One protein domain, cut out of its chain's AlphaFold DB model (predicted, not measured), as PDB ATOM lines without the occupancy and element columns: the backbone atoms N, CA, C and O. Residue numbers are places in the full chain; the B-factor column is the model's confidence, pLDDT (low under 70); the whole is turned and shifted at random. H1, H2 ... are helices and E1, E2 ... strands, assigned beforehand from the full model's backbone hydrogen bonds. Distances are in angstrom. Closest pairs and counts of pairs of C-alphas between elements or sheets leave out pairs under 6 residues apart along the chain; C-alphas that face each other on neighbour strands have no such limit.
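This is residues 6 to 55 of the 55 residues of an uncharacterized protein of Periconia macrospinosa (UniProt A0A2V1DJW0). A two-stranded hairpin, E1 and E2, has one helix, H1, packed on it, while a long loop, residues 18 to 39, reaches out from this small body and folds back to E1. The 50 printed residues run H1, E1, E2, with the sheet E1 - E2 antiparallel and the class mixed. The whole is a loose rod, with radius of gyration of the C-alphas 13.1 A and spans of 46 by 20 by 13 A.

Find C-alpha 40 at (-27.231, -12.183, 28.554); from there E1, residues 40 to 45, runs 16.4 A. E2, residues 48 to 54, runs 17.9 A to C-alpha 54 at (-29.296, -14.232, 25.299). H1, residues 6 to 17, covers 16.1 A.

In the hairpin E1 and E2, at 155 degrees, look at N 43 and O 50, 2.9 A apart. The closest C-alphas of H1 and E2 are those of Val 12 and Cys 51, 5.7 A; for H1 and E1, Val 12 and Gly 40, 5.7 A. In H1 every O i to N i+4 pair is within hydrogen-bond range.

The two farthest C-alphas, of Asp 30 and Asp 46, are 46.0 A apart. The link H1 to E1 is long, 22 residues; E1 to E2 is tight. The printed part has no cut, and no printed residue is under pLDDT 70.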
ATOM      1  N   ASP A   6     -21.096 -14.113  40.013       97.56
ATOM      2  CA  ASP A   6     -20.971 -15.482  39.502       97.56
ATOM      3  C   ASP A   6     -22.358 -16.114  39.361       97.56
ATOM      4  O   ASP A   6     -22.683 -16.674  38.317       97.56
ATOM      5  N   SER A   7     -23.255 -15.872  40.320       97.06
ATOM      6  CA  SER A   7     -24.661 -16.300  40.230       97.06
ATOM      7  C   SER A   7     -25.403 -15.697  39.020       97.06
ATOM      8  O   SER A   7     -26.322 -16.317  38.472       97.06
ATOM      9  N   ILE A   8     -25.037 -14.486  38.580       97.50
ATOM     10  CA  ILE A   8     -25.570 -13.886  37.344       97.50
ATOM     11  C   ILE A   8     -25.019 -14.624  36.120       97.50
ATOM     12  O   ILE A   8     -25.794 -14.954  35.218       97.50
ATOM     13  N   ALA A   9     -23.709 -14.882  36.083       97.81
ATOM     14  CA  ALA A   9     -23.056 -15.592  34.987       97.81
ATOM     15  C   ALA A   9     -23.600 -17.022  34.838       97.81
ATOM     16  O   ALA A   9     -23.983 -17.413  33.734       97.81
ATOM     17  N   ASP A  10     -23.746 -17.750  35.943       97.88
ATOM     18  CA  ASP A  10     -24.327 -19.094  35.981       97.88
ATOM     19  C   ASP A  10     -25.755 -19.100  35.425       97.88
ATOM     20  O   ASP A  10     -26.099 -19.930  34.585       97.88
ATOM     21  N   CYS A  11     -26.576 -18.112  35.793       98.12
ATOM     22  CA  CYS A  11     -27.938 -17.976  35.271       98.12
ATOM     23  C   CYS A  11     -27.974 -17.782  33.739       98.12
ATOM     24  O   CYS A  11     -28.866 -18.303  33.061       98.12
ATOM     25  N   VAL A  12     -27.006 -17.054  33.168       98.31
ATOM     26  CA  VAL A  12     -26.862 -16.905  31.708       98.31
ATOM     27  C   VAL A  12     -26.417 -18.222  31.070       98.31
ATOM     28  O   VAL A  12     -27.016 -18.648  30.079       98.31
ATOM     29  N   LEU A  13     -25.410 -18.885  31.643       97.50
ATOM     30  CA  LEU A  13     -24.867 -20.152  31.141       97.50
ATOM     31  C   LEU A  13     -25.918 -21.267  31.157       97.50
ATOM     32  O   LEU A  13     -26.113 -21.934  30.143       97.50
ATOM     33  N   GLU A  14     -26.676 -21.408  32.244       98.19
ATOM     34  CA  GLU A  14     -27.761 -22.388  32.350       98.19
ATOM     35  C   GLU A  14     -28.848 -22.178  31.291       98.19
ATOM     36  O   GLU A  14     -29.396 -23.139  30.743       98.19
ATOM     37  N   SER A  15     -29.208 -20.923  31.009       98.06
ATOM     38  CA  SER A  15     -30.179 -20.606  29.961       98.06
ATOM     39  C   SER A  15     -29.625 -20.885  28.570       98.06
ATOM     40  O   SER A  15     -30.336 -21.450  27.735       98.06
ATOM     41  N   PHE A  16     -28.360 -20.545  28.319       96.94
ATOM     42  CA  PHE A  16     -27.677 -20.875  27.072       96.94
ATOM     43  C   PHE A  16     -27.596 -22.390  26.861       96.94
ATOM     44  O   PHE A  16     -27.815 -22.882  25.749       96.94
ATOM     45  N   ASP A  17     -27.377 -23.160  27.926       96.06
ATOM     46  CA  ASP A  17     -27.254 -24.605  27.822       96.06
ATOM     47  C   ASP A  17     -28.548 -25.322  27.450       96.06
ATOM     48  O   ASP A  17     -28.495 -26.354  26.771       96.06
ATOM     49  N   LYS A  18     -29.695 -24.730  27.790       97.25
ATOM     50  CA  LYS A  18     -31.031 -25.201  27.399       97.25
ATOM     51  C   LYS A  18     -31.352 -24.937  25.924       97.25
ATOM     52  O   LYS A  18     -32.335 -25.480  25.415       97.25
ATOM     53  N   LEU A  19     -30.566 -24.118  25.217       95.50
ATOM     54  CA  LEU A  19     -30.806 -23.842  23.803       95.50
ATOM     55  C   LEU A  19     -30.558 -25.086  22.928       95.50
ATOM     56  O   LEU A  19     -29.627 -25.855  23.178       95.50
ATOM     57  N   PRO A  20     -31.322 -25.259  21.830       95.19
ATOM     58  CA  PRO A  20     -31.054 -26.311  20.855       95.19
ATOM     59  C   PRO A  20     -29.641 -26.208  20.273       95.19
ATOM     60  O   PRO A  20     -29.162 -25.105  20.014       95.19
ATOM     61  N   GLN A  21     -29.025 -27.346  19.936       91.38
ATOM     62  CA  GLN A  21     -27.645 -27.412  19.427       91.38
ATOM     63  C   GLN A  21     -27.365 -26.456  18.251       91.38
ATOM     64  O   GLN A  21     -26.290 -25.875  18.179       91.38
ATOM     65  N   LYS A  22     -28.347 -26.222  17.365       91.50
ATOM     66  CA  LYS A  22     -28.228 -25.290  16.222       91.50
ATOM     67  C   LYS A  22     -28.019 -23.815  16.605       91.50
ATOM     68  O   LYS A  22     -27.758 -23.002  15.725       91.50
ATOM     69  N   ARG A  23     -28.226 -23.456  17.876       91.81
ATOM     70  CA  ARG A  23     -27.995 -22.114  18.440       91.81
ATOM     71  C   ARG A  23     -26.642 -22.003  19.150       91.81
ATOM     72  O   ARG A  23     -26.304 -20.915  19.596       91.81
ATOM     73  N   LYS A  24     -25.902 -23.106  19.291       90.88
ATOM     74  CA  LYS A  24     -24.595 -23.144  19.952       90.88
ATOM     75  C   LYS A  24     -23.471 -23.078  18.905       90.88
ATOM     76  O   LYS A  24     -23.703 -23.466  17.755       90.88
ATOM     77  N   PRO A  25     -22.265 -22.615  19.279       91.38
ATOM     78  CA  PRO A  25     -21.107 -22.626  18.393       91.38
ATOM     79  C   PRO A  25     -20.832 -24.012  17.822       91.38
ATOM     80  O   PRO A  25     -21.021 -25.031  18.500       91.38
ATOM     81  N   ARG A  26     -20.405 -24.054  16.560       89.38
ATOM     82  CA  ARG A  26     -20.186 -25.325  15.865       89.38
ATOM     83  C   ARG A  26     -18.883 -25.965  16.326       89.38
ATOM     84  O   ARG A  26     -17.938 -25.291  16.730       89.38
ATOM     85  N   ILE A  27     -18.837 -27.288  16.232       89.44
ATOM     86  CA  ILE A  27     -17.574 -28.024  16.254       89.44
ATOM     87  C   ILE A  27     -17.099 -28.082  14.801       89.44
ATOM     88  O   ILE A  27     -17.877 -28.442  13.917       89.44
ATOM     89  N   ARG A  28     -15.867 -27.645  14.557       85.81
ATOM     90  CA  ARG A  28     -15.210 -27.659  13.247       85.81
ATOM     91  C   ARG A  28     -14.717 -29.071  12.920       85.81
ATOM     92  O   ARG A  28     -14.623 -29.919  13.804       85.81
ATOM     93  N   ASP A  29     -14.380 -29.311  11.654       89.81
ATOM     94  CA  ASP A  29     -13.948 -30.634  11.167       89.81
ATOM     95  C   ASP A  29     -12.665 -31.150  11.848       89.81
ATOM     96  O   ASP A  29     -12.435 -32.353  11.921       89.81
ATOM     97  N   ASP A  30     -11.849 -30.243  12.391       91.12
ATOM     98  CA  ASP A  30     -10.644 -30.532  13.179       91.12
ATOM     99  C   ASP A  30     -10.931 -30.805  14.671       91.12
ATOM    100  O   ASP A  30     -10.007 -30.983  15.465       91.12
ATOM    101  N   GLY A  31     -12.204 -30.831  15.074       86.19
ATOM    102  CA  GLY A  31     -12.636 -31.009  16.459       86.19
ATOM    103  C   GLY A  31     -12.578 -29.736  17.308       86.19
ATOM    104  O   GLY A  31     -13.004 -29.765  18.467       86.19
ATOM    105  N   ALA A  32     -12.109 -28.605  16.766       86.31
ATOM    106  CA  ALA A  32     -12.090 -27.343  17.494       86.31
ATOM    107  C   ALA A  32     -13.510 -26.785  17.653       86.31
ATOM    108  O   ALA A  32     -14.288 -26.706  16.699       86.31
ATOM    109  N   ARG A  33     -13.858 -26.351  18.868       84.62
ATOM    110  CA  ARG A  33     -15.111 -25.633  19.110       84.62
ATOM    111  C   ARG A  33     -14.928 -24.168  18.727       84.62
ATOM    112  O   ARG A  33     -13.980 -23.522  19.167       84.62
ATOM    113  N   GLU A  34     -15.833 -23.652  17.908       86.31
ATOM    114  CA  GLU A  34     -15.922 -22.222  17.642       86.31
ATOM    115  C   GLU A  34     -16.194 -21.469  18.953       86.31
ATOM    116  O   GLU A  34     -17.009 -21.899  19.771       86.31
ATOM    117  N   TRP A  35     -15.501 -20.354  19.170       81.81
ATOM    118  CA  TRP A  35     -15.727 -19.498  20.328       81.81
ATOM    119  C   TRP A  35     -16.406 -18.222  19.869       81.81
ATOM    120  O   TRP A  35     -15.919 -17.538  18.972       81.81
ATOM    121  N   VAL A  36     -17.525 -17.906  20.507       86.44
ATOM    122  CA  VAL A  36     -18.234 -16.640  20.336       86.44
ATOM    123  C   VAL A  36     -18.424 -16.024  21.717       86.44
ATOM    124  O   VAL A  36     -18.585 -16.772  22.688       86.44
ATOM    125  N   PRO A  37     -18.382 -14.688  21.846       93.31
ATOM    126  CA  PRO A  37     -18.798 -14.052  23.085       93.31
ATOM    127  C   PRO A  37     -20.260 -14.418  23.361       93.31
ATOM    128  O   PRO A  37     -21.084 -14.392  22.451       93.31
ATOM    129  N   LEU A  38     -20.559 -14.759  24.613       95.00
ATOM    130  CA  LEU A  38     -21.922 -14.957  25.090       95.00
ATOM    131  C   LEU A  38     -22.308 -13.755  25.944       95.00
ATOM    132  O   LEU A  38     -21.587 -13.405  26.881       95.00
ATOM    133  N   ALA A  39     -23.451 -13.151  25.643       96.38
ATOM    134  CA  ALA A  39     -24.042 -12.109  26.470       96.38
ATOM    135  C   ALA A  39     -25.439 -12.522  26.940       96.38
ATOM    136  O   ALA A  39     -26.134 -13.317  26.305       96.38
ATOM    137  N   GLY A  40     -25.884 -11.952  28.056       97.38
ATOM    138  CA  GLY A  40     -27.231 -12.183  28.554       97.38
ATOM    139  C   GLY A  40     -27.714 -11.073  29.473       97.38
ATOM    140  O   GLY A  40     -26.922 -10.354  30.079       97.38
ATOM    141  N   ILE A  41     -29.036 -10.938  29.572       98.12
ATOM    142  CA  ILE A  41     -29.697 -10.023  30.510       98.12
ATOM    143  C   ILE A  41     -30.412 -10.863  31.564       98.12
ATOM    144  O   ILE A  41     -31.205 -11.748  31.226       98.12
ATOM    145  N   VAL A  42     -30.151 -10.570  32.837       98.12
ATOM    146  CA  VAL A  42     -30.738 -11.269  33.985       98.12
ATOM    147  C   VAL A  42     -31.579 -10.296  34.800       98.12
ATOM    148  O   VAL A  42     -31.118  -9.220  35.174       98.12
ATOM    149  N   LEU A  43     -32.821 -10.684  35.087       97.50
ATOM    150  CA  LEU A  43     -33.667  -9.989  36.051       97.50
ATOM    151  C   LEU A  43     -33.471 -10.598  37.439       97.50
ATOM    152  O   LEU A  43     -33.428 -11.821  37.583       97.50
ATOM    153  N   ALA A  44     -33.414  -9.738  38.454       96.25
ATOM    154  CA  ALA A  44     -33.430 -10.130  39.857       96.25
ATOM    155  C   ALA A  44     -34.747  -9.674  40.495       96.25
ATOM    156  O   ALA A  44     -35.051  -8.480  40.512       96.25
ATOM    157  N   LYS A  45     -35.533 -10.619  41.016       94.62
ATOM    158  CA  LYS A  45     -36.809 -10.340  41.687       94.62
ATOM    159  C   LYS A  45     -36.995 -11.279  42.873       94.62
ATOM    160  O   LYS A  45     -36.860 -12.487  42.715       94.62
ATOM    161  N   ASP A  46     -37.300 -10.726  44.047       93.44
ATOM    162  CA  ASP A  46     -37.571 -11.486  45.278       93.44
ATOM    163  C   ASP A  46     -36.480 -12.529  45.607       93.44
ATOM    164  O   ASP A  46     -36.762 -13.660  45.997       93.44
ATOM    165  N   GLY A  47     -35.209 -12.167  45.384       89.62
ATOM    166  CA  GLY A  47     -34.055 -13.050  45.603       89.62
ATOM    167  C   GLY A  47     -33.850 -14.137  44.540       89.62
ATOM    168  O   GLY A  47     -32.950 -14.957  44.683       89.62
ATOM    169  N   ARG A  48     -34.652 -14.153  43.469       93.88
ATOM    170  CA  ARG A  48     -34.542 -15.109  42.359       93.88
ATOM    171  C   ARG A  48     -33.967 -14.436  41.121       93.88
ATOM    172  O   ARG A  48     -34.338 -13.307  40.793       93.88
ATOM    173  N   LEU A  49     -33.095 -15.159  40.424       97.19
ATOM    174  CA  LEU A  49     -32.533 -14.751  39.142       97.19
ATOM    175  C   LEU A  49     -33.266 -15.438  37.992       97.19
ATOM    176  O   LEU A  49     -33.692 -16.589  38.095       97.19
ATOM    177  N   SER A  50     -33.435 -14.724  36.887       97.81
ATOM    178  CA  SER A  50     -33.965 -15.287  35.647       97.81
ATOM    179  C   SER A  50     -33.334 -14.593  34.451       97.81
ATOM    180  O   SER A  50     -33.482 -13.383  34.277       97.81
ATOM    181  N   CYS A  51     -32.622 -15.356  33.626       98.25
ATOM    182  CA  CYS A  51     -32.113 -14.873  32.352       98.25
ATOM    183  C   CYS A  51     -33.287 -14.722  31.369       98.25
ATOM    184  O   CYS A  51     -34.034 -15.671  31.130       98.25
ATOM    185  N   VAL A  52     -33.466 -13.511  30.841       98.06
ATOM    186  CA  VAL A  52     -34.601 -13.131  29.979       98.06
ATOM    187  C   VAL A  52     -34.203 -12.880  28.530       98.06
ATOM    188  O   VAL A  52     -35.068 -12.753  27.668       98.06
ATOM    189  N   SER A  53     -32.903 -12.798  28.256       98.12
ATOM    190  CA  SER A  53     -32.366 -12.618  26.913       98.12
ATOM    191  C   SER A  53     -30.953 -13.181  26.832       98.12
ATOM    192  O   SER A  53     -30.190 -13.056  27.793       98.12
ATOM    193  N   LEU A  54     -30.623 -13.754  25.677       97.25
ATOM    194  CA  LEU A  54     -29.296 -14.232  25.299       97.25
ATOM    195  C   LEU A  54     -28.905 -13.579  23.971       97.25
ATOM    196  O   LEU A  54     -29.759 -13.438  23.089       97.25
ATOM    197  N   GLY A  55     -27.637 -13.193  23.848       91.25
ATOM    198  CA  GLY A  55     -27.041 -12.555  22.673       91.25
ATOM    199  C   GLY A  55     -25.752 -13.233  22.248       91.25
ATOM    200  O   GLY A  55     -25.021 -13.711  23.148       91.25
TER     201      GLY A  55